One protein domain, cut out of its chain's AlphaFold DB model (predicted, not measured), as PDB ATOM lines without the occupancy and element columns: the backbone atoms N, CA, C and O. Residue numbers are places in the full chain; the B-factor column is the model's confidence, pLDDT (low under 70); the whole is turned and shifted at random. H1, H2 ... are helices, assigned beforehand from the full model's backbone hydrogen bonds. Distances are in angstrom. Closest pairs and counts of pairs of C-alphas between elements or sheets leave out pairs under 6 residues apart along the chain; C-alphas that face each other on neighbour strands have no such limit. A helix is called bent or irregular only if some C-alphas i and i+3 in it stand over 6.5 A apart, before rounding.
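What this domain is: This is residues 24 to 58, 74 to 166 and 186 to 229 of the 231 residues of an uncharacterized protein of Serpula lacrymans var. lacrymans (strain S7.9) (UniProt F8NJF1). A long, loose assembly of helices has the nearly straight H5 in its middle and the bent H1 over it, with short H3 and H8 on opposite sides of H5, each bridging it to one arm of H1. H6 and H7 make one end; at the other H4 and H9 pair up, and residues 89 to 119 loop out beyond H4 with no named element. You have 172 printed residues with nine named helices, H1 to H9 in order, and no named strand: the class is all helix, with mostly crossed packing. The outline is only just elongated, 65 by 33 by 26 A, and the whole is loose, with a radius of gyration of the C-alphas of 19.3 A.

Where its parts are: Find C-alpha 24 at (-48.546, 0.907, 10.537), where H1, residues 24 to 55, begins. By its hydrogen bonds it was assigned as one helix, but it is bent: C-alphas 36 and 39 are 6.6 A apart. Its arms are H1a, residues 24 to 36, 18.0 A long, and H1b, residues 39 to 55, 24.4 A long, at a steep tilt of 39 degrees. From C-alpha 127 at (-33.553, -2.855, -0.624), H5 runs 28.6 A to residue 146. Look next for H6 at 151 to 166, 23.1 A, and H7 at 187 to 199, 18.6 A. The shorter helices are H2, 74 to 79; H3, 81 to 88; H4, 120 to 125; H8, 201 to 208; and H9, 220 to 227, which ends at C-alpha (-39.355, -4.580, 7.618).

How they stand to each other: Start at H1a, which touches H3 about perpendicular, 73 degrees, closest at C-alphas 30 and 85, 5.5 A. H1b touches H8 at a steep tilt of 54 degrees, closest at C-alphas 44 and 205, 6.2 A. With residues 48 to 55 alone, H1b touches H7, closest at C-alphas 48 and 197, 6.9 A. H5 touches H3, closest at C-alphas 84 and 137, 6.3 A, and, with residues 139 to 143 alone, H8, closest at C-alphas 139 and 202, 6.1 A. H5 and H6 touch only at the corner, closest at C-alphas 146 and 153, 5.0 A. H6 touches H7 with residues 157 to 161 alone, closest at C-alphas 157 and 191, 7.2 A. H4 touches H9 at a shallow tilt of 23 degrees, closest at C-alphas 120 and 227, 5.5 A. H2 and H5 are near each other. Each O i to N i+4 pair is within hydrogen-bond range in H1a, H1b, H2, H3, H4, H5, H8 and H9, against 10 of 12 in H6 and 8 of 9 in H7.

The domain as a whole: The farthest C-alphas, those of Pro 106 and Thr 166, are 67.7 A apart. Residues 59 to 73 and 167 to 185 are cut out, with C-alpha gaps of 23.3 A and 15.2 A. The links H3 to H4 and H8 to H9 are long. Confidence is under 70 at residues 108 to 111, 163 to 166 and 186 to 188.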
ATOM      1  N   GLU A  24     -49.603   1.122   9.537       91.00
ATOM      2  CA  GLU A  24     -48.546   0.907  10.537       91.00
ATOM      3  C   GLU A  24     -47.175   0.563   9.934       91.00
ATOM      4  O   GLU A  24     -46.162   1.077  10.411       91.00
ATOM      5  N   CYS A  25     -47.123  -0.261   8.878       92.50
ATOM      6  CA  CYS A  25     -45.869  -0.576   8.188       92.50
ATOM      7  C   CYS A  25     -45.298   0.682   7.512       92.50
ATOM      8  O   CYS A  25     -44.116   0.988   7.675       92.50
ATOM      9  N   ILE A  26     -46.139   1.444   6.801       94.12
ATOM     10  CA  ILE A  26     -45.731   2.684   6.115       94.12
ATOM     11  C   ILE A  26     -45.159   3.686   7.121       94.12
ATOM     12  O   ILE A  26     -44.032   4.163   6.955       94.12
ATOM     13  N   VAL A  27     -45.905   3.963   8.193       95.94
ATOM     14  CA  VAL A  27     -45.505   4.900   9.251       95.94
ATOM     15  C   VAL A  27     -44.229   4.423   9.945       95.94
ATOM     16  O   VAL A  27     -43.305   5.209  10.164       95.94
ATOM     17  N   GLY A  28     -44.157   3.134  10.285       97.12
ATOM     18  CA  GLY A  28     -43.033   2.549  11.006       97.12
ATOM     19  C   GLY A  28     -41.731   2.567  10.211       97.12
ATOM     20  O   GLY A  28     -40.710   3.032  10.717       97.12
ATOM     21  N   ILE A  29     -41.763   2.136   8.948       97.50
ATOM     22  CA  ILE A  29     -40.592   2.154   8.060       97.50
ATOM     23  C   ILE A  29     -40.122   3.585   7.805       97.50
ATOM     24  O   ILE A  29     -38.926   3.864   7.915       97.50
ATOM     25  N   THR A  30     -41.051   4.500   7.514       98.25
ATOM     26  CA  THR A  30     -40.736   5.912   7.262       98.25
ATOM     27  C   THR A  30     -40.025   6.539   8.464       98.25
ATOM     28  O   THR A  30     -38.934   7.096   8.328       98.25
ATOM     29  N   ASN A  31     -40.595   6.394   9.666       98.50
ATOM     30  CA  ASN A  31     -40.006   6.932  10.893       98.50
ATOM     31  C   ASN A  31     -38.668   6.284  11.245       98.50
ATOM     32  O   ASN A  31     -37.767   6.968  11.740       98.50
ATOM     33  N   GLN A  32     -38.513   4.985  10.981       98.56
ATOM     34  CA  GLN A  32     -37.263   4.296  11.263       98.56
ATOM     35  C   GLN A  32     -36.123   4.837  10.393       98.56
ATOM     36  O   GLN A  32     -35.038   5.092  10.913       98.56
ATOM     37  N   PHE A  33     -36.361   5.094   9.102       98.56
ATOM     38  CA  PHE A  33     -35.347   5.722   8.250       98.56
ATOM     39  C   PHE A  33     -35.010   7.148   8.692       98.56
ATOM     40  O   PHE A  33     -33.831   7.491   8.752       98.56
ATOM     41  N   ILE A  34     -36.005   7.965   9.053       98.62
ATOM     42  CA  ILE A  34     -35.766   9.324   9.575       98.62
ATOM     43  C   ILE A  34     -34.914   9.274  10.845       98.62
ATOM     44  O   ILE A  34     -33.970  10.048  10.985       98.62
ATOM     45  N   THR A  35     -35.209   8.333  11.743       98.44
ATOM     46  CA  THR A  35     -34.451   8.131  12.984       98.44
ATOM     47  C   THR A  35     -33.005   7.731  12.702       98.44
ATOM     48  O   THR A  35     -32.093   8.311  13.282       98.44
ATOM     49  N   LEU A  36     -32.780   6.780  11.791       98.38
ATOM     50  CA  LEU A  36     -31.433   6.332  11.423       98.38
ATOM     51  C   LEU A  36     -30.611   7.452  10.767       98.38
ATOM     52  O   LEU A  36     -29.434   7.606  11.077       98.38
ATOM     53  N   TYR A  37     -31.231   8.273   9.915       98.56
ATOM     54  CA  TYR A  37     -30.557   9.409   9.284       98.56
ATOM     55  C   TYR A  37     -30.352  10.611  10.212       98.56
ATOM     56  O   TYR A  37     -29.544  11.480   9.883       98.56
ATOM     57  N   ALA A  38     -31.042  10.698  11.353       98.12
ATOM     58  CA  ALA A  38     -30.950  11.856  12.241       98.12
ATOM     59  C   ALA A  38     -29.513  12.111  12.732       98.12
ATOM     60  O   ALA A  38     -29.084  13.263  12.790       98.12
ATOM     61  N   GLU A  39     -28.752  11.052  13.031       97.06
ATOM     62  CA  GLU A  39     -27.350  11.163  13.457       97.06
ATOM     63  C   GLU A  39     -26.453  11.692  12.326       97.06
ATOM     64  O   GLU A  39     -25.739  12.678  12.515       97.06
ATOM     65  N   THR A  40     -26.560  11.111  11.127       98.19
ATOM     66  CA  THR A  40     -25.848  11.564   9.920       98.19
ATOM     67  C   THR A  40     -26.164  13.026   9.602       98.19
ATOM     68  O   THR A  40     -25.267  13.833   9.362       98.19
ATOM     69  N   VAL A  41     -27.440  13.418   9.644       98.38
ATOM     70  CA  VAL A  41     -27.849  14.808   9.391       98.38
ATOM     71  C   VAL A  41     -27.287  15.750  10.453       98.38
ATOM     72  O   VAL A  41     -26.782  16.815  10.096       98.38
ATOM     73  N   SER A  42     -27.302  15.356  11.729       97.94
ATOM     74  CA  SER A  42     -26.691  16.138  12.809       97.94
ATOM     75  C   SER A  42     -25.188  16.338  12.584       97.94
ATOM     76  O   SER A  42     -24.713  17.470  12.647       97.94
ATOM     77  N   SER A  43     -24.453  15.275  12.233       97.94
ATOM     78  CA  SER A  43     -23.018  15.333  11.900       97.94
ATOM     79  C   SER A  43     -22.738  16.310  10.752       97.94
ATOM     80  O   SER A  43     -21.870  17.188  10.841       97.94
ATOM     81  N   VAL A  44     -23.515  16.228   9.665       98.31
ATOM     82  CA  VAL A  44     -23.386  17.153   8.528       98.31
ATOM     83  C   VAL A  44     -23.687  18.591   8.960       98.31
ATOM     84  O   VAL A  44     -22.979  19.515   8.548       98.31
ATOM     85  N   MET A  45     -24.691  18.804   9.813       97.88
ATOM     86  CA  MET A  45     -25.033  20.136  10.310       97.88
ATOM     87  C   MET A  45     -23.957  20.733  11.207       97.88
ATOM     88  O   MET A  45     -23.666  21.921  11.064       97.88
ATOM     89  N   ASP A  46     -23.295  19.941  12.046       97.12
ATOM     90  CA  ASP A  46     -22.166  20.406  12.858       97.12
ATOM     91  C   ASP A  46     -20.976  20.844  11.988       97.12
ATOM     92  O   ASP A  46     -20.331  21.870  12.250       97.12
ATOM     93  N   ASN A  47     -20.719  20.128  10.888       97.06
ATOM     94  CA  ASN A  47     -19.704  20.508   9.904       97.06
ATOM     95  C   ASN A  47     -20.047  21.831   9.201       97.06
ATOM     96  O   ASN A  47     -19.187  22.706   9.057       97.06
ATOM     97  N   ILE A  48     -21.302  22.003   8.779       97.62
ATOM     98  CA  ILE A  48     -21.777  23.242   8.148       97.62
ATOM     99  C   ILE A  48     -21.738  24.410   9.140       97.62
ATOM    100  O   ILE A  48     -21.227  25.481   8.812       97.62
ATOM    101  N   ALA A  49     -22.218  24.206  10.365       95.56
ATOM    102  CA  ALA A  49     -22.174  25.182  11.444       95.56
ATOM    103  C   ALA A  49     -20.745  25.674  11.708       95.56
ATOM    104  O   ALA A  49     -20.501  26.879  11.817       95.56
ATOM    105  N   SER A  50     -19.784  24.748  11.747       94.06
ATOM    106  CA  SER A  50     -18.364  25.057  11.917       94.06
ATOM    107  C   SER A  50     -17.811  25.903  10.763       94.06
ATOM    108  O   SER A  50     -17.095  26.875  11.008       94.06
ATOM    109  N   GLN A  51     -18.179  25.600   9.511       94.88
ATOM    110  CA  GLN A  51     -17.799  26.410   8.343       94.88
ATOM    111  C   GLN A  51     -18.408  27.815   8.394       94.88
ATOM    112  O   GLN A  51     -17.706  28.800   8.171       94.88
ATOM    113  N   ILE A  52     -19.686  27.938   8.766       93.56
ATOM    114  CA  ILE A  52     -20.345  29.242   8.935       93.56
ATOM    115  C   ILE A  52     -19.608  30.076   9.990       93.56
ATOM    116  O   ILE A  52     -19.304  31.241   9.744       93.56
ATOM    117  N   CYS A  53     -19.276  29.484  11.139       90.75
ATOM    118  CA  CYS A  53     -18.510  30.143  12.198       90.75
ATOM    119  C   CYS A  53     -17.117  30.598  11.758       90.75
ATOM    120  O   CYS A  53     -16.652  31.665  12.157       90.75
ATOM    121  N   LYS A  54     -16.438  29.772  10.966       89.69
ATOM    122  CA  LYS A  54     -15.080  30.041  10.506       89.69
ATOM    123  C   LYS A  54     -15.040  31.130   9.433       89.69
ATOM    124  O   LYS A  54     -14.201  32.024   9.515       89.69
ATOM    125  N   ASP A  55     -15.945  31.057   8.460       89.69
ATOM    126  CA  ASP A  55     -15.814  31.790   7.197       89.69
ATOM    127  C   ASP A  55     -16.807  32.957   7.052       89.69
ATOM    128  O   ASP A  55     -16.639  33.803   6.169       89.69
ATOM    129  N   VAL A  56     -17.855  33.019   7.886       89.19
ATOM    130  CA  VAL A  56     -18.969  33.968   7.698       89.19
ATOM    131  C   VAL A  56     -19.317  34.741   8.963       89.19
ATOM    132  O   VAL A  56     -19.417  35.970   8.922       89.19
ATOM    133  N   ALA A  57     -19.549  34.037  10.069       84.12
ATOM    134  CA  ALA A  57     -20.016  34.648  11.298       84.12
ATOM    135  C   ALA A  57     -18.879  35.405  12.007       84.12
ATOM    136  O   ALA A  57     -17.722  34.981  11.985       84.12
ATOM    137  N   PRO A  58     -19.180  36.529  12.674       74.56
ATOM    138  CA  PRO A  58     -18.214  37.191  13.535       74.56
ATOM    139  C   PRO A  58     -17.834  36.258  14.687       74.56
ATOM    140  O   PRO A  58     -18.688  35.619  15.300       74.56
ATOM    141  N   ASP A  74     -34.835  22.257  12.851       98.31
ATOM    142  CA  ASP A  74     -36.255  22.434  13.157       98.31
ATOM    143  C   ASP A  74     -37.124  22.023  11.957       98.31
ATOM    144  O   ASP A  74     -38.118  21.306  12.115       98.31
ATOM    145  N   ALA A  75     -36.714  22.393  10.738       98.31
ATOM    146  CA  ALA A  75     -37.365  21.946   9.510       98.31
ATOM    147  C   ALA A  75     -37.288  20.419   9.342       98.31
ATOM    148  O   ALA A  75     -38.302  19.793   9.039       98.31
ATOM    149  N   TRP A  76     -36.123  19.804   9.573       98.06
ATOM    150  CA  TRP A  76     -35.958  18.346   9.536       98.06
ATOM    151  C   TRP A  76     -36.944  17.646  10.479       98.06
ATOM    152  O   TRP A  76     -37.747  16.822  10.042       98.06
ATOM    153  N   ASN A  77     -36.945  18.039  11.754       97.81
ATOM    154  CA  ASN A  77     -37.771  17.408  12.785       97.81
ATOM    155  C   ASN A  77     -39.278  17.562  12.534       97.81
ATOM    156  O   ASN A  77     -40.056  16.693  12.918       97.81
ATOM    157  N   SER A  78     -39.700  18.664  11.911       97.81
ATOM    158  CA  SER A  78     -41.121  18.962  11.689       97.81
ATOM    159  C   SER A  78     -41.655  18.504  10.333       97.81
ATOM    160  O   SER A  78     -42.857  18.282  10.203       97.81
ATOM    161  N   SER A  79     -40.793  18.387   9.318       98.00
ATOM    162  CA  SER A  79     -41.233  18.308   7.920       98.00
ATOM    163  C   SER A  79     -40.655  17.135   7.133       98.00
ATOM    164  O   SER A  79     -41.089  16.932   6.004       98.00
ATOM    165  N   MET A  80     -39.711  16.355   7.676       98.12
ATOM    166  CA  MET A  80     -39.076  15.258   6.927       98.12
ATOM    167  C   MET A  80     -40.001  14.054   6.693       98.12
ATOM    168  O   MET A  80     -39.822  13.315   5.726       98.12
ATOM    169  N   TYR A  81     -41.016  13.867   7.540       98.56
ATOM    170  CA  TYR A  81     -41.911  12.711   7.466       98.56
ATOM    171  C   TYR A  81     -42.643  12.605   6.121       98.56
ATOM    172  O   TYR A  81     -42.485  11.615   5.418       98.56
ATOM    173  N   ASN A  82     -43.366  13.650   5.714       98.19
ATOM    174  CA  ASN A  82     -44.147  13.641   4.474       98.19
ATOM    175  C   ASN A  82     -43.321  13.385   3.194       98.19
ATOM    176  O   ASN A  82     -43.742  12.550   2.397       98.19
ATOM    177  N   PRO A  83     -42.177  14.060   2.938       98.25
ATOM    178  CA  PRO A  83     -41.368  13.769   1.759       98.25
ATOM    179  C   PRO A  83     -40.771  12.361   1.806       98.25
ATOM    180  O   PRO A  83     -40.717  11.718   0.762       98.25
ATOM    181  N   MET A  84     -40.371  11.865   2.986       98.56
ATOM    182  CA  MET A  84     -39.876  10.494   3.142       98.56
ATOM    183  C   MET A  84     -40.964   9.462   2.853       98.56
ATOM    184  O   MET A  84     -40.740   8.566   2.041       98.56
ATOM    185  N   GLU A  85     -42.136   9.608   3.481       97.31
ATOM    186  CA  GLU A  85     -43.280   8.734   3.240       97.31
ATOM    187  C   GLU A  85     -43.578   8.735   1.752       97.31
ATOM    188  O   GLU A  85     -43.496   7.681   1.143       97.31
ATOM    189  N   HIS A  86     -43.805   9.912   1.157       96.44
ATOM    190  CA  HIS A  86     -44.216  10.033  -0.236       96.44
ATOM    191  C   HIS A  86     -43.221   9.402  -1.215       96.44
ATOM    192  O   HIS A  86     -43.633   8.753  -2.180       96.44
ATOM    193  N   ALA A  87     -41.920   9.593  -0.984       97.19
ATOM    194  CA  ALA A  87     -40.864   9.071  -1.844       97.19
ATOM    195  C   ALA A  87     -40.781   7.539  -1.803       97.19
ATOM    196  O   ALA A  87     -40.573   6.910  -2.840       97.19
ATOM    197  N   ILE A  88     -40.985   6.930  -0.631       96.00
ATOM    198  CA  ILE A  88     -41.052   5.472  -0.505       96.00
ATOM    199  C   ILE A  88     -42.412   4.977  -1.028       96.00
ATOM    200  O   ILE A  88     -42.467   4.139  -1.929       96.00
ATOM    201  N   PHE A  89     -43.501   5.547  -0.510       93.25
ATOM    202  CA  PHE A  89     -44.898   5.185  -0.730       93.25
ATOM    203  C   PHE A  89     -45.777   6.415  -1.059       93.25
ATOM    204  O   PHE A  89     -45.827   7.362  -0.289       93.25
ATOM    205  N   PRO A  90     -46.586   6.425  -2.129       89.81
ATOM    206  CA  PRO A  90     -46.723   5.404  -3.151       89.81
ATOM    207  C   PRO A  90     -45.777   5.636  -4.340       89.81
ATOM    208  O   PRO A  90     -46.039   5.085  -5.400       89.81
ATOM    209  N   SER A  91     -44.751   6.495  -4.236       90.44
ATOM    210  CA  SER A  91     -43.974   6.887  -5.427       90.44
ATOM    211  C   SER A  91     -43.228   5.721  -6.079       90.44
ATOM    212  O   SER A  91     -43.167   5.670  -7.305       90.44
ATOM    213  N   TYR A  92     -42.675   4.795  -5.286       91.88
ATOM    214  CA  TYR A  92     -42.028   3.583  -5.805       91.88
ATOM    215  C   TYR A  92     -42.720   2.306  -5.328       91.88
ATOM    216  O   TYR A  92     -43.020   1.424  -6.128       91.88
ATOM    217  N   PHE A  93     -42.981   2.201  -4.024       91.06
ATOM    218  CA  PHE A  93     -43.656   1.057  -3.422       91.06
ATOM    219  C   PHE A  93     -45.147   1.352  -3.268       91.06
ATOM    220  O   PHE A  93     -45.541   2.289  -2.579       91.06
ATOM    221  N   HIS A  94     -46.001   0.537  -3.880       86.50
ATOM    222  CA  HIS A  94     -47.444   0.776  -3.898       86.50
ATOM    223  C   HIS A  94     -48.185  -0.107  -2.891       86.50
ATOM    224  O   HIS A  94     -48.005  -1.322  -2.867       86.50
ATOM    225  N   GLY A  95     -49.076   0.480  -2.086       73.88
ATOM    226  CA  GLY A  95     -49.824  -0.248  -1.049       73.88
ATOM    227  C   GLY A  95     -50.702  -1.394  -1.569       73.88
ATOM    228  O   GLY A  95     -51.098  -2.256  -0.810       73.88
ATOM    229  N   LYS A  96     -50.994  -1.461  -2.865       70.06
ATOM    230  CA  LYS A  96     -51.490  -2.665  -3.547       70.06
ATOM    231  C   LYS A  96     -50.658  -2.787  -4.815       70.06
ATOM    232  O   LYS A  96     -50.225  -1.755  -5.324       70.06
ATOM    233  N   CYS A  97     -50.428  -3.990  -5.336       72.31
ATOM    234  CA  CYS A  97     -49.722  -4.216  -6.610       72.31
ATOM    235  C   CYS A  97     -50.497  -3.662  -7.829       72.31
ATOM    236  O   CYS A  97     -50.467  -4.244  -8.904       72.31
ATOM    237  N   GLN A  98     -51.238  -2.575  -7.651       71.56
ATOM    238  CA  GLN A  98     -52.197  -1.995  -8.557       71.56
ATOM    239  C   GLN A  98     -51.572  -0.797  -9.258       71.56
ATOM    240  O   GLN A  98     -50.855  -0.000  -8.654       71.56
ATOM    241  N   ASN A  99     -51.887  -0.639 -10.537       73.06
ATOM    242  CA  ASN A  99     -51.549   0.569 -11.277       73.06
ATOM    243  C   ASN A  99     -52.329   1.798 -10.755       73.06
ATOM    244  O   ASN A  99     -53.166   1.703  -9.856       73.06
ATOM    245  N   ALA A 100     -52.097   2.964 -11.365       75.69
ATOM    246  CA  ALA A 100     -52.775   4.216 -11.010       75.69
ATOM    247  C   ALA A 100     -54.318   4.155 -11.102       75.69
ATOM    248  O   ALA A 100     -54.999   5.026 -10.566       75.69
ATOM    249  N   GLN A 101     -54.875   3.148 -11.780       76.69
ATOM    250  CA  GLN A 101     -56.309   2.907 -11.937       76.69
ATOM    251  C   GLN A 101     -56.858   1.879 -10.931       76.69
ATOM    252  O   GLN A 101     -58.038   1.541 -11.000       76.69
ATOM    253  N   GLY A 102     -56.034   1.370 -10.010       74.31
ATOM    254  CA  GLY A 102     -56.449   0.363  -9.033       74.31
ATOM    255  C   GLY A 102     -56.531  -1.062  -9.595       74.31
ATOM    256  O   GLY A 102     -57.197  -1.906  -9.001       74.31
ATOM    257  N   VAL A 103     -55.896  -1.344 -10.740       75.88
ATOM    258  CA  VAL A 103     -55.936  -2.661 -11.403       75.88
ATOM    259  C   VAL A 103     -54.614  -3.396 -11.216       75.88
ATOM    260  O   VAL A 103     -53.555  -2.831 -11.494       75.88
ATOM    261  N   ASP A 104     -54.682  -4.664 -10.802       74.00
ATOM    262  CA  ASP A 104     -53.522  -5.560 -10.733       74.00
ATOM    263  C   ASP A 104     -53.034  -5.869 -12.163       74.00
ATOM    264  O   ASP A 104     -53.780  -6.459 -12.956       74.00
ATOM    265  N   PRO A 105     -51.813  -5.459 -12.552       73.69
ATOM    266  CA  PRO A 105     -51.303  -5.746 -13.876       73.69
ATOM    267  C   PRO A 105     -50.976  -7.245 -14.018       73.69
ATOM    268  O   PRO A 105     -50.691  -7.928 -13.027       73.69
ATOM    269  N   PRO A 106     -50.991  -7.783 -15.252       77.44
ATOM    270  CA  PRO A 106     -50.659  -9.183 -15.497       77.44
ATOM    271  C   PRO A 106     -49.289  -9.561 -14.920       77.44
ATOM    272  O   PRO A 106     -48.307  -8.852 -15.131       77.44
ATOM    273  N   GLY A 107     -49.220 -10.700 -14.226       74.38
ATOM    274  CA  GLY A 107     -47.988 -11.209 -13.615       74.38
ATOM    275  C   GLY A 107     -47.805 -10.847 -12.139       74.38
ATOM    276  O   GLY A 107     -46.903 -11.389 -11.507       74.38
ATOM    277  N   CYS A 108     -48.664 -10.008 -11.557       69.94
ATOM    278  CA  CYS A 108     -48.620  -9.721 -10.120       69.94
ATOM    279  C   CYS A 108     -49.323 -10.804  -9.294       69.94
ATOM    280  O   CYS A 108     -50.301 -11.381  -9.772       69.94
ATOM    281  N   PRO A 109     -48.821 -11.131  -8.083       66.19
ATOM    282  CA  PRO A 109     -47.861 -10.380  -7.256       66.19
ATOM    283  C   PRO A 109     -46.378 -10.826  -7.369       66.19
ATOM    284  O   PRO A 109     -45.697 -10.964  -6.355       66.19
ATOM    285  N   ASN A 110     -45.843 -11.068  -8.573       67.94
ATOM    286  CA  ASN A 110     -44.400 -11.267  -8.766       67.94
ATOM    287  C   ASN A 110     -43.611  -9.978  -8.410       67.94
ATOM    288  O   ASN A 110     -44.014  -8.907  -8.866       67.94
ATOM    289  N   PRO A 111     -42.498 -10.031  -7.646       63.72
ATOM    290  CA  PRO A 111     -41.658  -8.860  -7.360       63.72
ATOM    291  C   PRO A 111     -41.201  -8.087  -8.604       63.72
ATOM    292  O   PRO A 111     -41.135  -6.865  -8.546       63.72
ATOM    293  N   ASP A 112     -40.983  -8.757  -9.738       70.38
ATOM    294  CA  ASP A 112     -40.563  -8.121 -11.001       70.38
ATOM    295  C   ASP A 112     -41.732  -7.558 -11.837       70.38
ATOM    296  O   ASP A 112     -41.654  -7.422 -13.060       70.38
ATOM    297  N   CYS A 113     -42.858  -7.267 -11.192       73.88
ATOM    298  CA  CYS A 113     -43.988  -6.610 -11.827       73.88
ATOM    299  C   CYS A 113     -43.664  -5.184 -12.305       73.88
ATOM    300  O   CYS A 113     -42.847  -4.495 -11.695       73.88
ATOM    301  N   PRO A 114     -44.394  -4.661 -13.315       78.25
ATOM    302  CA  PRO A 114     -44.303  -3.250 -13.706       78.25
ATOM    303  C   PRO A 114     -44.628  -2.267 -12.570       78.25
ATOM    304  O   PRO A 114     -44.215  -1.112 -12.617       78.25
ATOM    305  N   VAL A 115     -45.398  -2.722 -11.576       79.88
ATOM    306  CA  VAL A 115     -45.725  -1.996 -10.347       79.88
ATOM    307  C   VAL A 115     -45.078  -2.739  -9.187       79.88
ATOM    308  O   VAL A 115     -45.398  -3.907  -8.951       79.88
ATOM    309  N   VAL A 116     -44.198  -2.067  -8.445       84.56
ATOM    310  CA  VAL A 116     -43.546  -2.669  -7.280       84.56
ATOM    311  C   VAL A 116     -44.478  -2.575  -6.078       84.56
ATOM    312  O   VAL A 116     -44.836  -1.493  -5.611       84.56
ATOM    313  N   CYS A 117     -44.887  -3.728  -5.562       85.25
ATOM    314  CA  CYS A 117     -45.747  -3.789  -4.389       85.25
ATOM    315  C   CYS A 117     -44.995  -3.301  -3.145       85.25
ATOM    316  O   CYS A 117     -43.837  -3.638  -2.929       85.25
ATOM    317  N   GLY A 118     -45.671  -2.567  -2.272       87.38
ATOM    318  CA  GLY A 118     -45.176  -2.156  -0.965       87.38
ATOM    319  C   GLY A 118     -45.371  -3.229   0.094       87.38
ATOM    320  O   GLY A 118     -45.804  -2.922   1.193       87.38
ATOM    321  N   THR A 119     -45.134  -4.497  -0.236       88.50
ATOM    322  CA  THR A 119     -45.144  -5.580   0.757       88.50
ATOM    323  C   THR A 119     -43.778  -5.641   1.442       88.50
ATOM    324  O   THR A 119     -42.767  -5.348   0.791       88.50
ATOM    325  N   PRO A 120     -43.686  -6.079   2.709       91.12
ATOM    326  CA  PRO A 120     -42.396  -6.249   3.380       91.12
ATOM    327  C   PRO A 120     -41.370  -7.044   2.555       91.12
ATOM    328  O   PRO A 120     -40.209  -6.650   2.439       91.12
ATOM    329  N   GLY A 121     -41.811  -8.125   1.900       89.56
ATOM    330  CA  GLY A 121     -40.963  -8.939   1.026       89.56
ATOM    331  C   GLY A 121     -40.411  -8.172  -0.180       89.56
ATOM    332  O   GLY A 121     -39.218  -8.270  -0.471       89.56
ATOM    333  N   SER A 122     -41.240  -7.369  -0.854       90.62
ATOM    334  CA  SER A 122     -40.808  -6.538  -1.982       90.62
ATOM    335  C   SER A 122     -39.836  -5.437  -1.552       90.62
ATOM    336  O   SER A 122     -38.841  -5.212  -2.238       90.62
ATOM    337  N   LEU A 123     -40.050  -4.799  -0.395       93.25
ATOM    338  CA  LEU A 123     -39.102  -3.817   0.142       93.25
ATOM    339  C   LEU A 123     -37.728  -4.440   0.428       93.25
ATOM    340  O   LEU A 123     -36.697  -3.847   0.114       93.25
ATOM    341  N   VAL A 124     -37.699  -5.652   0.990       95.12
ATOM    342  CA  VAL A 124     -36.455  -6.403   1.221       95.12
ATOM    343  C   VAL A 124     -35.783  -6.809  -0.087       95.12
ATOM    344  O   VAL A 124     -34.555  -6.743  -0.190       95.12
ATOM    345  N   HIS A 125     -36.565  -7.233  -1.079       93.88
ATOM    346  CA  HIS A 125     -36.052  -7.613  -2.391       93.88
ATOM    347  C   HIS A 125     -35.384  -6.420  -3.094       93.88
ATOM    348  O   HIS A 125     -34.246  -6.529  -3.542       93.88
ATOM    349  N   PHE A 126     -36.035  -5.253  -3.087       95.38
ATOM    350  CA  PHE A 126     -35.542  -4.015  -3.700       95.38
ATOM    351  C   PHE A 126     -34.799  -3.096  -2.720       95.38
ATOM    352  O   PHE A 126     -34.802  -1.874  -2.884       95.38
ATOM    353  N   TYR A 127     -34.138  -3.655  -1.703       97.00
ATOM    354  CA  TYR A 127     -33.553  -2.855  -0.624       97.00
ATOM    355  C   TYR A 127     -32.534  -1.812  -1.106       97.00
ATOM    356  O   TYR A 127     -32.522  -0.693  -0.607       97.00
ATOM    357  N   SER A 128     -31.705  -2.137  -2.103       96.81
ATOM    358  CA  SER A 128     -30.749  -1.167  -2.661       96.81
ATOM    359  C   SER A 128     -31.459   0.035  -3.299       96.81
ATOM    360  O   SER A 128     -31.028   1.174  -3.130       96.81
ATOM    361  N   THR A 129     -32.591  -0.190  -3.972       97.00
ATOM    362  CA  THR A 129     -33.418   0.897  -4.509       97.00
ATOM    363  C   THR A 129     -34.050   1.712  -3.387       97.00
ATOM    364  O   THR A 129     -33.980   2.937  -3.419       97.00
ATOM    365  N   LEU A 130     -34.602   1.046  -2.367       97.69
ATOM    366  CA  LEU A 130     -35.152   1.698  -1.177       97.69
ATOM    367  C   LEU A 130     -34.106   2.590  -0.489       97.69
ATOM    368  O   LEU A 130     -34.390   3.743  -0.184       97.69
ATOM    369  N   GLN A 131     -32.882   2.089  -0.307       98.19
ATOM    370  CA  GLN A 131     -31.762   2.837   0.265       98.19
ATOM    371  C   GLN A 131     -31.465   4.115  -0.533       98.19
ATOM    372  O   GLN A 131     -31.322   5.185   0.059       98.19
ATOM    373  N   ASN A 132     -31.404   4.018  -1.865       98.19
ATOM    374  CA  ASN A 132     -31.151   5.172  -2.729       98.19
ATOM    375  C   ASN A 132     -32.300   6.188  -2.678       98.19
ATOM    376  O   ASN A 132     -32.037   7.378  -2.547       98.19
ATOM    377  N   ILE A 133     -33.561   5.734  -2.694       98.44
ATOM    378  CA  ILE A 133     -34.738   6.606  -2.549       98.44
ATOM    379  C   ILE A 133     -34.650   7.410  -1.251       98.44
ATOM    380  O   ILE A 133     -34.812   8.630  -1.264       98.44
ATOM    381  N   VAL A 134     -34.368   6.741  -0.132       98.50
ATOM    382  CA  VAL A 134     -34.256   7.391   1.178       98.50
ATOM    383  C   VAL A 134     -33.119   8.418   1.167       98.50
ATOM    384  O   VAL A 134     -33.337   9.569   1.546       98.50
ATOM    385  N   PHE A 135     -31.932   8.037   0.688       98.69
ATOM    386  CA  PHE A 135     -30.783   8.941   0.606       98.69
ATOM    387  C   PHE A 135     -31.069  10.175  -0.256       98.69
ATOM    388  O   PHE A 135     -30.841  11.305   0.182       98.69
ATOM    389  N   ASP A 136     -31.608   9.975  -1.460       98.62
ATOM    390  CA  ASP A 136     -31.930  11.057  -2.389       98.62
ATOM    391  C   ASP A 136     -32.988  11.994  -1.807       98.62
ATOM    392  O   ASP A 136     -32.920  13.210  -2.005       98.62
ATOM    393  N   THR A 137     -33.926  11.455  -1.027       98.75
ATOM    394  CA  THR A 137     -34.948  12.248  -0.339       98.75
ATOM    395  C   THR A 137     -34.335  13.109   0.766       98.75
ATOM    396  O   THR A 137     -34.629  14.303   0.830       98.75
ATOM    397  N   VAL A 138     -33.438  12.559   1.594       98.75
ATOM    398  CA  VAL A 138     -32.697  13.325   2.617       98.75
ATOM    399  C   VAL A 138     -31.843  14.412   1.969       98.75
ATOM    400  O   VAL A 138     -31.925  15.583   2.344       98.75
ATOM    401  N   ASN A 139     -31.064  14.054   0.950       98.62
ATOM    402  CA  ASN A 139     -30.226  14.992   0.214       98.62
ATOM    403  C   ASN A 139     -31.064  16.115  -0.417       98.62
ATOM    404  O   ASN A 139     -30.777  17.300  -0.237       98.62
ATOM    405  N   GLY A 140     -32.139  15.750  -1.118       98.62
ATOM    406  CA  GLY A 140     -33.065  16.685  -1.745       98.62
ATOM    407  C   GLY A 140     -33.733  17.613  -0.734       98.62
ATOM    408  O   GLY A 140     -33.826  18.815  -0.985       98.62
ATOM    409  N   PHE A 141     -34.138  17.090   0.428       98.69
ATOM    410  CA  PHE A 141     -34.703  17.881   1.517       98.69
ATOM    411  C   PHE A 141     -33.722  18.954   1.999       98.69
ATOM    412  O   PHE A 141     -34.065  20.139   2.024       98.69
ATOM    413  N   LEU A 142     -32.490  18.562   2.332       98.56
ATOM    414  CA  LEU A 142     -31.475  19.486   2.834       98.56
ATOM    415  C   LEU A 142     -31.091  20.533   1.782       98.56
ATOM    416  O   LEU A 142     -31.023  21.725   2.086       98.56
ATOM    417  N   VAL A 143     -30.910  20.118   0.526       98.50
ATOM    418  CA  VAL A 143     -30.608  21.024  -0.589       98.50
ATOM    419  C   VAL A 143     -31.746  22.015  -0.814       98.50
ATOM    420  O   VAL A 143     -31.499  23.209  -0.936       98.50
ATOM    421  N   ASN A 144     -33.000  21.563  -0.853       98.38
ATOM    422  CA  ASN A 144     -34.138  22.449  -1.101       98.38
ATOM    423  C   ASN A 144     -34.331  23.478   0.018       98.38
ATOM    424  O   ASN A 144     -34.579  24.647  -0.276       98.38
ATOM    425  N   ASN A 145     -34.147  23.077   1.275       98.50
ATOM    426  CA  ASN A 145     -34.255  23.985   2.416       98.50
ATOM    427  C   ASN A 145     -33.059  24.936   2.552       98.50
ATOM    428  O   ASN A 145     -33.180  25.966   3.203       98.50
ATOM    429  N   THR A 146     -31.929  24.664   1.899       98.19
ATOM    430  CA  THR A 146     -30.741  25.542   1.919       98.19
ATOM    431  C   THR A 146     -30.531  26.323   0.620       98.19
ATOM    432  O   THR A 146     -29.556  27.066   0.489       98.19
ATOM    433  N   LYS A 147     -31.450  26.205  -0.347       97.56
ATOM    434  CA  LYS A 147     -31.441  27.025  -1.565       97.56
ATOM    435  C   LYS A 147     -31.697  28.501  -1.240       97.56
ATOM    436  O   LYS A 147     -32.502  28.804  -0.360       97.56
ATOM    437  N   PRO A 148     -31.097  29.437  -2.002       96.25
ATOM    438  CA  PRO A 148     -31.437  30.849  -1.895       96.25
ATOM    439  C   PRO A 148     -32.947  31.073  -1.994       96.25
ATOM    440  O   PRO A 148     -33.607  30.495  -2.858       96.25
ATOM    441  N   ASN A 149     -33.459  31.964  -1.146       94.25
ATOM    442  CA  ASN A 149     -34.873  32.328  -1.024       94.25
ATOM    443  C   ASN A 149     -35.796  31.282  -0.375       94.25
ATOM    444  O   ASN A 149     -36.984  31.571  -0.266       94.25
ATOM    445  N   SER A 150     -35.306  30.125   0.085       98.00
ATOM    446  CA  SER A 150     -36.110  29.293   0.992       98.00
ATOM    447  C   SER A 150     -36.281  30.002   2.343       98.00
ATOM    448  O   SER A 150     -35.420  30.784   2.763       98.00
ATOM    449  N   ASP A 151     -37.377  29.715   3.047       98.25
ATOM    450  CA  ASP A 151     -37.630  30.294   4.370       98.25
ATOM    451  C   ASP A 151     -36.517  29.921   5.359       98.25
ATOM    452  O   ASP A 151     -35.924  30.797   5.990       98.25
ATOM    453  N   VAL A 152     -36.127  28.642   5.382       98.25
ATOM    454  CA  VAL A 152     -35.033  28.129   6.221       98.25
ATOM    455  C   VAL A 152     -33.703  28.829   5.916       98.25
ATOM    456  O   VAL A 152     -33.015  29.277   6.834       98.25
ATOM    457  N   TYR A 153     -33.335  29.006   4.642       98.25
ATOM    458  CA  TYR A 153     -32.110  29.723   4.272       98.25
ATOM    459  C   TYR A 153     -32.144  31.179   4.753       98.25
ATOM    460  O   TYR A 153     -31.148  31.699   5.266       98.25
ATOM    461  N   ASN A 154     -33.291  31.846   4.608       97.50
ATOM    462  CA  ASN A 154     -33.467  33.227   5.045       97.50
ATOM    463  C   ASN A 154     -33.350  33.364   6.571       97.50
ATOM    464  O   ASN A 154     -32.757  34.335   7.049       97.50
ATOM    465  N   GLU A 155     -33.849  32.393   7.336       97.06
ATOM    466  CA  GLU A 155     -33.690  32.344   8.792       97.06
ATOM    467  C   GLU A 155     -32.230  32.150   9.210       97.06
ATOM    468  O   GLU A 155     -31.728  32.910  10.042       97.06
ATOM    469  N   ILE A 156     -31.510  31.225   8.568       96.06
ATOM    470  CA  ILE A 156     -30.071  31.023   8.796       96.06
ATOM    471  C   ILE A 156     -29.300  32.314   8.495       96.06
ATOM    472  O   ILE A 156     -28.523  32.809   9.317       96.06
ATOM    473  N   LYS A 157     -29.556  32.931   7.336       95.25
ATOM    474  CA  LYS A 157     -28.938  34.204   6.938       95.25
ATOM    475  C   LYS A 157     -29.219  35.314   7.947       95.25
ATOM    476  O   LYS A 157     -28.317  36.095   8.278       95.25
ATOM    477  N   LYS A 158     -30.453  35.398   8.450       93.50
ATOM    478  CA  LYS A 158     -30.847  36.356   9.488       93.50
ATOM    479  C   LYS A 158     -30.081  36.105  10.786       93.50
ATOM    480  O   LYS A 158     -29.570  37.071  11.348       93.50
ATOM    481  N   ALA A 159     -29.943  34.855  11.228       91.19
ATOM    482  CA  ALA A 159     -29.195  34.497  12.434       91.19
ATOM    483  C   ALA A 159     -27.712  34.906  12.334       91.19
ATOM    484  O   ALA A 159     -27.193  35.596  13.215       91.19
ATOM    485  N   VAL A 160     -27.056  34.587  11.213       90.81
ATOM    486  CA  VAL A 160     -25.650  34.951  10.944       90.81
ATOM    487  C   VAL A 160     -25.456  36.475  10.888       90.81
ATOM    488  O   VAL A 160     -24.498  37.031  11.434       90.81
ATOM    489  N   THR A 161     -26.399  37.190  10.268       88.88
ATOM    490  CA  THR A 161     -26.343  38.656  10.165       88.88
ATOM    491  C   THR A 161     -26.627  39.338  11.507       88.88
ATOM    492  O   THR A 161     -25.986  40.336  11.838       88.88
ATOM    493  N   ALA A 162     -27.549  38.806  12.315       83.38
ATOM    494  CA  ALA A 162     -27.875  39.350  13.631       83.38
ATOM    495  C   ALA A 162     -26.662  39.304  14.571       83.38
ATOM    496  O   ALA A 162     -26.334  40.330  15.172       83.38
ATOM    497  N   GLY A 163     -25.928  38.183  14.596       68.50
ATOM    498  CA  GLY A 163     -24.658  38.056  15.325       68.50
ATOM    499  C   GLY A 163     -23.614  39.110  14.923       68.50
ATOM    500  O   GLY A 163     -22.820  39.551  15.751       68.50
ATOM    501  N   SER A 164     -23.676  39.602  13.680       58.69
ATOM    502  CA  SER A 164     -22.795  40.652  13.133       58.69
ATOM    503  C   SER A 164     -23.142  42.072  13.586       58.69
ATOM    504  O   SER A 164     -22.300  42.969  13.512       58.69
ATOM    505  N   SER A 165     -24.367  42.304  14.060       54.91
ATOM    506  CA  SER A 165     -24.883  43.645  14.369       54.91
ATOM    507  C   SER A 165     -24.732  44.066  15.841       54.91
ATOM    508  O   SER A 165     -24.711  45.264  16.140       54.91
ATOM    509  N   THR A 166     -24.554  43.114  16.763       50.50
ATOM    510  CA  THR A 166     -24.583  43.362  18.217       50.50
ATOM    511  C   THR A 166     -23.308  44.019  18.772       50.50
ATOM    512  O   THR A 166     -23.352  44.635  19.834       50.50
ATOM    513  N   ARG A 186     -19.597  42.632   4.038       61.41
ATOM    514  CA  ARG A 186     -20.816  43.253   3.493       61.41
ATOM    515  C   ARG A 186     -21.920  42.187   3.382       61.41
ATOM    516  O   ARG A 186     -21.636  41.017   3.149       61.41
ATOM    517  N   ALA A 187     -23.191  42.582   3.467       61.88
ATOM    518  CA  ALA A 187     -24.321  41.644   3.362       61.88
ATOM    519  C   ALA A 187     -24.292  40.785   2.074       61.88
ATOM    520  O   ALA A 187     -24.648  39.610   2.103       61.88
ATOM    521  N   GLY A 188     -23.803  41.343   0.959       69.44
ATOM    522  CA  GLY A 188     -23.615  40.602  -0.295       69.44
ATOM    523  C   GLY A 188     -22.487  39.561  -0.265       69.44
ATOM    524  O   GLY A 188     -22.497  38.646  -1.084       69.44
ATOM    525  N   THR A 189     -21.524  39.669   0.658       84.31
ATOM    526  CA  THR A 189     -20.507  38.632   0.877       84.31
ATOM    527  C   THR A 189     -21.053  37.483   1.721       84.31
ATOM    528  O   THR A 189     -20.766  36.340   1.393       84.31
ATOM    529  N   ILE A 190     -21.892  37.759   2.730       90.62
ATOM    530  CA  ILE A 190     -22.523  36.718   3.570       90.62
ATOM    531  C   ILE A 190     -23.343  35.752   2.713       90.62
ATOM    532  O   ILE A 190     -23.185  34.543   2.824       90.62
ATOM    533  N   ASP A 191     -24.183  36.290   1.829       92.88
ATOM    534  CA  ASP A 191     -25.056  35.491   0.968       92.88
ATOM    535  C   ASP A 191     -24.248  34.536   0.070       92.88
ATOM    536  O   ASP A 191     -24.471  33.327   0.076       92.88
ATOM    537  N   LYS A 192     -23.221  35.060  -0.614       94.75
ATOM    538  CA  LYS A 192     -22.321  34.262  -1.458       94.75
ATOM    539  C   LYS A 192     -21.559  33.200  -0.664       94.75
ATOM    540  O   LYS A 192     -21.425  32.079  -1.149       94.75
ATOM    541  N   SER A 193     -21.079  33.528   0.537       94.69
ATOM    542  CA  SER A 193     -20.378  32.561   1.386       94.69
ATOM    543  C   SER A 193     -21.309  31.447   1.861       94.69
ATOM    544  O   SER A 193     -20.960  30.279   1.728       94.69
ATOM    545  N   LEU A 194     -22.519  31.778   2.329       96.12
ATOM    546  CA  LEU A 194     -23.518  30.780   2.725       96.12
ATOM    547  C   LEU A 194     -23.892  29.867   1.553       96.12
ATOM    548  O   LEU A 194     -23.917  28.652   1.708       96.12
ATOM    549  N   GLN A 195     -24.123  30.432   0.365       97.00
ATOM    550  CA  GLN A 195     -24.377  29.637  -0.840       97.00
ATOM    551  C   GLN A 195     -23.210  28.698  -1.163       97.00
ATOM    552  O   GLN A 195     -23.432  27.540  -1.510       97.00
ATOM    553  N   SER A 196     -21.970  29.178  -1.038       97.12
ATOM    554  CA  SER A 196     -20.777  28.360  -1.265       97.12
ATOM    555  C   SER A 196     -20.678  27.200  -0.274       97.12
ATOM    556  O   SER A 196     -20.345  26.092  -0.686       97.12
ATOM    557  N   ILE A 197     -20.991  27.438   1.004       97.50
ATOM    558  CA  ILE A 197     -20.990  26.412   2.054       97.50
ATOM    559  C   ILE A 197     -22.078  25.367   1.773       97.50
ATOM    560  O   ILE A 197     -21.786  24.176   1.679       97.50
ATOM    561  N   PHE A 198     -23.325  25.796   1.547       98.12
ATOM    562  CA  PHE A 198     -24.439  24.871   1.305       98.12
ATOM    563  C   PHE A 198     -24.331  24.111  -0.018       98.12
ATOM    564  O   PHE A 198     -24.815  22.987  -0.117       98.12
ATOM    565  N   LYS A 199     -23.623  24.648  -1.020       97.56
ATOM    566  CA  LYS A 199     -23.305  23.903  -2.247       97.56
ATOM    567  C   LYS A 199     -22.484  22.634  -1.968       97.56
ATOM    568  O   LYS A 199     -22.555  21.692  -2.754       97.56
ATOM    569  N   GLY A 200     -21.727  22.593  -0.869       97.25
ATOM    570  CA  GLY A 200     -20.974  21.415  -0.431       97.25
ATOM    571  C   GLY A 200     -21.808  20.352   0.293       97.25
ATOM    572  O   GLY A 200     -21.311  19.250   0.508       97.25
ATOM    573  N   LEU A 201     -23.062  20.646   0.650       97.62
ATOM    574  CA  LEU A 201     -23.891  19.772   1.483       97.62
ATOM    575  C   LEU A 201     -24.073  18.360   0.897       97.62
ATOM    576  O   LEU A 201     -23.818  17.410   1.638       97.62
ATOM    577  N   PRO A 202     -24.414  18.168  -0.398       98.19
ATOM    578  CA  PRO A 202     -24.571  16.821  -0.957       98.19
ATOM    579  C   PRO A 202     -23.316  15.959  -0.816       98.19
ATOM    580  O   PRO A 202     -23.400  14.772  -0.517       98.19
ATOM    581  N   HIS A 203     -22.143  16.574  -0.993       98.00
ATOM    582  CA  HIS A 203     -20.868  15.887  -0.845       98.00
ATOM    583  C   HIS A 203     -20.608  15.494   0.613       98.00
ATOM    584  O   HIS A 203     -20.182  14.374   0.866       98.00
ATOM    585  N   LEU A 204     -20.877  16.389   1.572       98.19
ATOM    586  CA  LEU A 204     -20.721  16.083   2.999       98.19
ATOM    587  C   LEU A 204     -21.631  14.930   3.431       98.19
ATOM    588  O   LEU A 204     -21.159  14.012   4.091       98.19
ATOM    589  N   LEU A 205     -22.899  14.945   3.012       98.50
ATOM    590  CA  LEU A 205     -23.842  13.869   3.311       98.50
ATOM    591  C   LEU A 205     -23.386  12.534   2.707       98.50
ATOM    592  O   LEU A 205     -23.358  11.518   3.396       98.50
ATOM    593  N   GLN A 206     -22.981  12.534   1.434       98.25
ATOM    594  CA  GLN A 206     -22.465  11.329   0.785       98.25
ATOM    595  C   GLN A 206     -21.203  10.802   1.480       98.25
ATOM    596  O   GLN A 206     -21.051   9.594   1.645       98.25
ATOM    597  N   GLN A 207     -20.300  11.695   1.887       98.19
ATOM    598  CA  GLN A 207     -19.070  11.341   2.585       98.19
ATOM    599  C   GLN A 207     -19.349  10.729   3.964       98.19
ATOM    600  O   GLN A 207     -18.745   9.710   4.291       98.19
ATOM    601  N   ASP A 208     -20.268  11.305   4.745       98.00
ATOM    602  CA  ASP A 208     -20.676  10.777   6.057       98.00
ATOM    603  C   ASP A 208     -21.303   9.375   5.909       98.00
ATOM    604  O   ASP A 208     -20.964   8.436   6.633       98.00
ATOM    605  N   CYS A 209     -22.073   9.172   4.833       98.31
ATOM    606  CA  CYS A 209     -22.592   7.862   4.438       98.31
ATOM    607  C   CYS A 209     -21.545   6.883   3.864       98.31
ATOM    608  O   CYS A 209     -21.895   5.754   3.511       98.31
ATOM    609  N   GLY A 210     -20.265   7.257   3.798       97.56
ATOM    610  CA  GLY A 210     -19.171   6.383   3.366       97.56
ATOM    611  C   GLY A 210     -18.913   6.358   1.855       97.56
ATOM    612  O   GLY A 210     -18.184   5.491   1.379       97.56
ATOM    613  N   GLY A 211     -19.472   7.303   1.092       95.94
ATOM    614  CA  GLY A 211     -19.229   7.456  -0.344       95.94
ATOM    615  C   GLY A 211     -20.232   6.715  -1.242       95.94
ATOM    616  O   GLY A 211     -21.376   6.474  -0.846       95.94
ATOM    617  N   PRO A 212     -19.848   6.381  -2.491       94.12
ATOM    618  CA  PRO A 212     -20.693   5.612  -3.406       94.12
ATOM    619  C   PRO A 212     -21.142   4.277  -2.793       94.12
ATOM    620  O   PRO A 212     -20.341   3.569  -2.188       94.12
ATOM    621  N   GLY A 213     -22.421   3.928  -2.951       93.06
ATOM    622  CA  GLY A 213     -23.016   2.728  -2.342       93.06
ATOM    623  C   GLY A 213     -23.445   2.895  -0.878       93.06
ATOM    624  O   GLY A 213     -24.113   2.013  -0.342       93.06
ATOM    625  N   LEU A 214     -23.121   4.035  -0.253       96.62
ATOM    626  CA  LEU A 214     -23.647   4.466   1.046       96.62
ATOM    627  C   LEU A 214     -23.505   3.413   2.171       96.62
ATOM    628  O   LEU A 214     -24.479   3.157   2.887       96.62
ATOM    629  N   PRO A 215     -22.335   2.767   2.346       97.06
ATOM    630  CA  PRO A 215     -22.184   1.640   3.270       97.06
ATOM    631  C   PRO A 215     -22.526   1.990   4.727       97.06
ATOM    632  O   PRO A 215     -23.062   1.142   5.440       97.06
ATOM    633  N   ASN A 216     -22.289   3.235   5.161       97.81
ATOM    634  CA  ASN A 216     -22.583   3.667   6.534       97.81
ATOM    635  C   ASN A 216     -24.063   4.037   6.743       97.81
ATOM    636  O   ASN A 216     -24.533   4.025   7.874       97.81
ATOM    637  N   CYS A 217     -24.798   4.316   5.663       97.50
ATOM    638  CA  CYS A 217     -26.229   4.654   5.675       97.50
ATOM    639  C   CYS A 217     -27.090   3.544   5.049       97.50
ATOM    640  O   CYS A 217     -28.200   3.783   4.575       97.50
ATOM    641  N   SER A 218     -26.555   2.322   4.970       96.38
ATOM    642  CA  SER A 218     -27.280   1.177   4.429       96.38
ATOM    643  C   SER A 218     -28.206   0.569   5.464       96.38
ATOM    644  O   SER A 218     -29.379   0.371   5.178       96.38
ATOM    645  N   TRP A 219     -27.692   0.247   6.655       97.44
ATOM    646  CA  TRP A 219     -28.398  -0.500   7.708       97.44
ATOM    647  C   TRP A 219     -29.141  -1.754   7.213       97.44
ATOM    648  O   TRP A 219     -30.073  -2.213   7.871       97.44
ATOM    649  N   GLU A 220     -28.730  -2.334   6.079       97.56
ATOM    650  CA  GLU A 220     -29.488  -3.354   5.347       97.56
ATOM    651  C   GLU A 220     -29.914  -4.531   6.217       97.56
ATOM    652  O   GLU A 220     -31.094  -4.862   6.277       97.56
ATOM    653  N   THR A 221     -28.978  -5.133   6.948       98.00
ATOM    654  CA  THR A 221     -29.277  -6.274   7.822       98.00
ATOM    655  C   THR A 221     -30.334  -5.932   8.874       98.00
ATOM    656  O   THR A 221     -31.246  -6.722   9.123       98.00
ATOM    657  N   TYR A 222     -30.221  -4.755   9.493       98.25
ATOM    658  CA  TYR A 222     -31.154  -4.299  10.521       98.25
ATOM    659  C   TYR A 222     -32.523  -3.978   9.916       98.25
ATOM    660  O   TYR A 222     -33.537  -4.509  10.371       98.25
ATOM    661  N   MET A 223     -32.550  -3.172   8.856       98.25
ATOM    662  CA  MET A 223     -33.789  -2.726   8.235       98.25
ATOM    663  C   MET A 223     -34.540  -3.864   7.565       98.25
ATOM    664  O   MET A 223     -35.751  -3.937   7.720       98.25
ATOM    665  N   LYS A 224     -33.870  -4.808   6.897       98.12
ATOM    666  CA  LYS A 224     -34.550  -5.987   6.343       98.12
ATOM    667  C   LYS A 224     -35.258  -6.788   7.433       98.12
ATOM    668  O   LYS A 224     -36.406  -7.181   7.252       98.12
ATOM    669  N   LYS A 225     -34.611  -6.987   8.587       98.06
ATOM    670  CA  LYS A 225     -35.229  -7.667   9.734       98.06
ATOM    671  C   LYS A 225     -36.405  -6.869  10.309       98.06
ATOM    672  O   LYS A 225     -37.416  -7.468  10.653       98.06
ATOM    673  N   PHE A 226     -36.266  -5.549  10.417       97.69
ATOM    674  CA  PHE A 226     -37.325  -4.661  10.896       97.69
ATOM    675  C   PHE A 226     -38.539  -4.667   9.956       97.69
ATOM    676  O   PHE A 226     -39.661  -4.873  10.401       97.69
ATOM    677  N   ILE A 227     -38.314  -4.540   8.649       95.81
ATOM    678  CA  ILE A 227     -39.355  -4.580   7.618       95.81
ATOM    679  C   ILE A 227     -40.116  -5.912   7.676       95.81
ATOM    680  O   ILE A 227     -41.338  -5.912   7.713       95.81
ATOM    681  N   LEU A 228     -39.411  -7.045   7.774       94.69
ATOM    682  CA  LEU A 228     -40.031  -8.378   7.871       94.69
ATOM    683  C   LEU A 228     -40.719  -8.662   9.214       94.69
ATOM    684  O   LEU A 228     -41.266  -9.749   9.389       94.69
ATOM    685  N   SER A 229     -40.664  -7.737  10.176       95.12
ATOM    686  CA  SER A 229     -41.451  -7.854  11.407       95.12
ATOM    687  C   SER A 229     -42.909  -7.428  11.221       95.12
ATOM    688  O   SER A 229     -43.745  -7.783  12.050       95.12
TER     689      SER A 229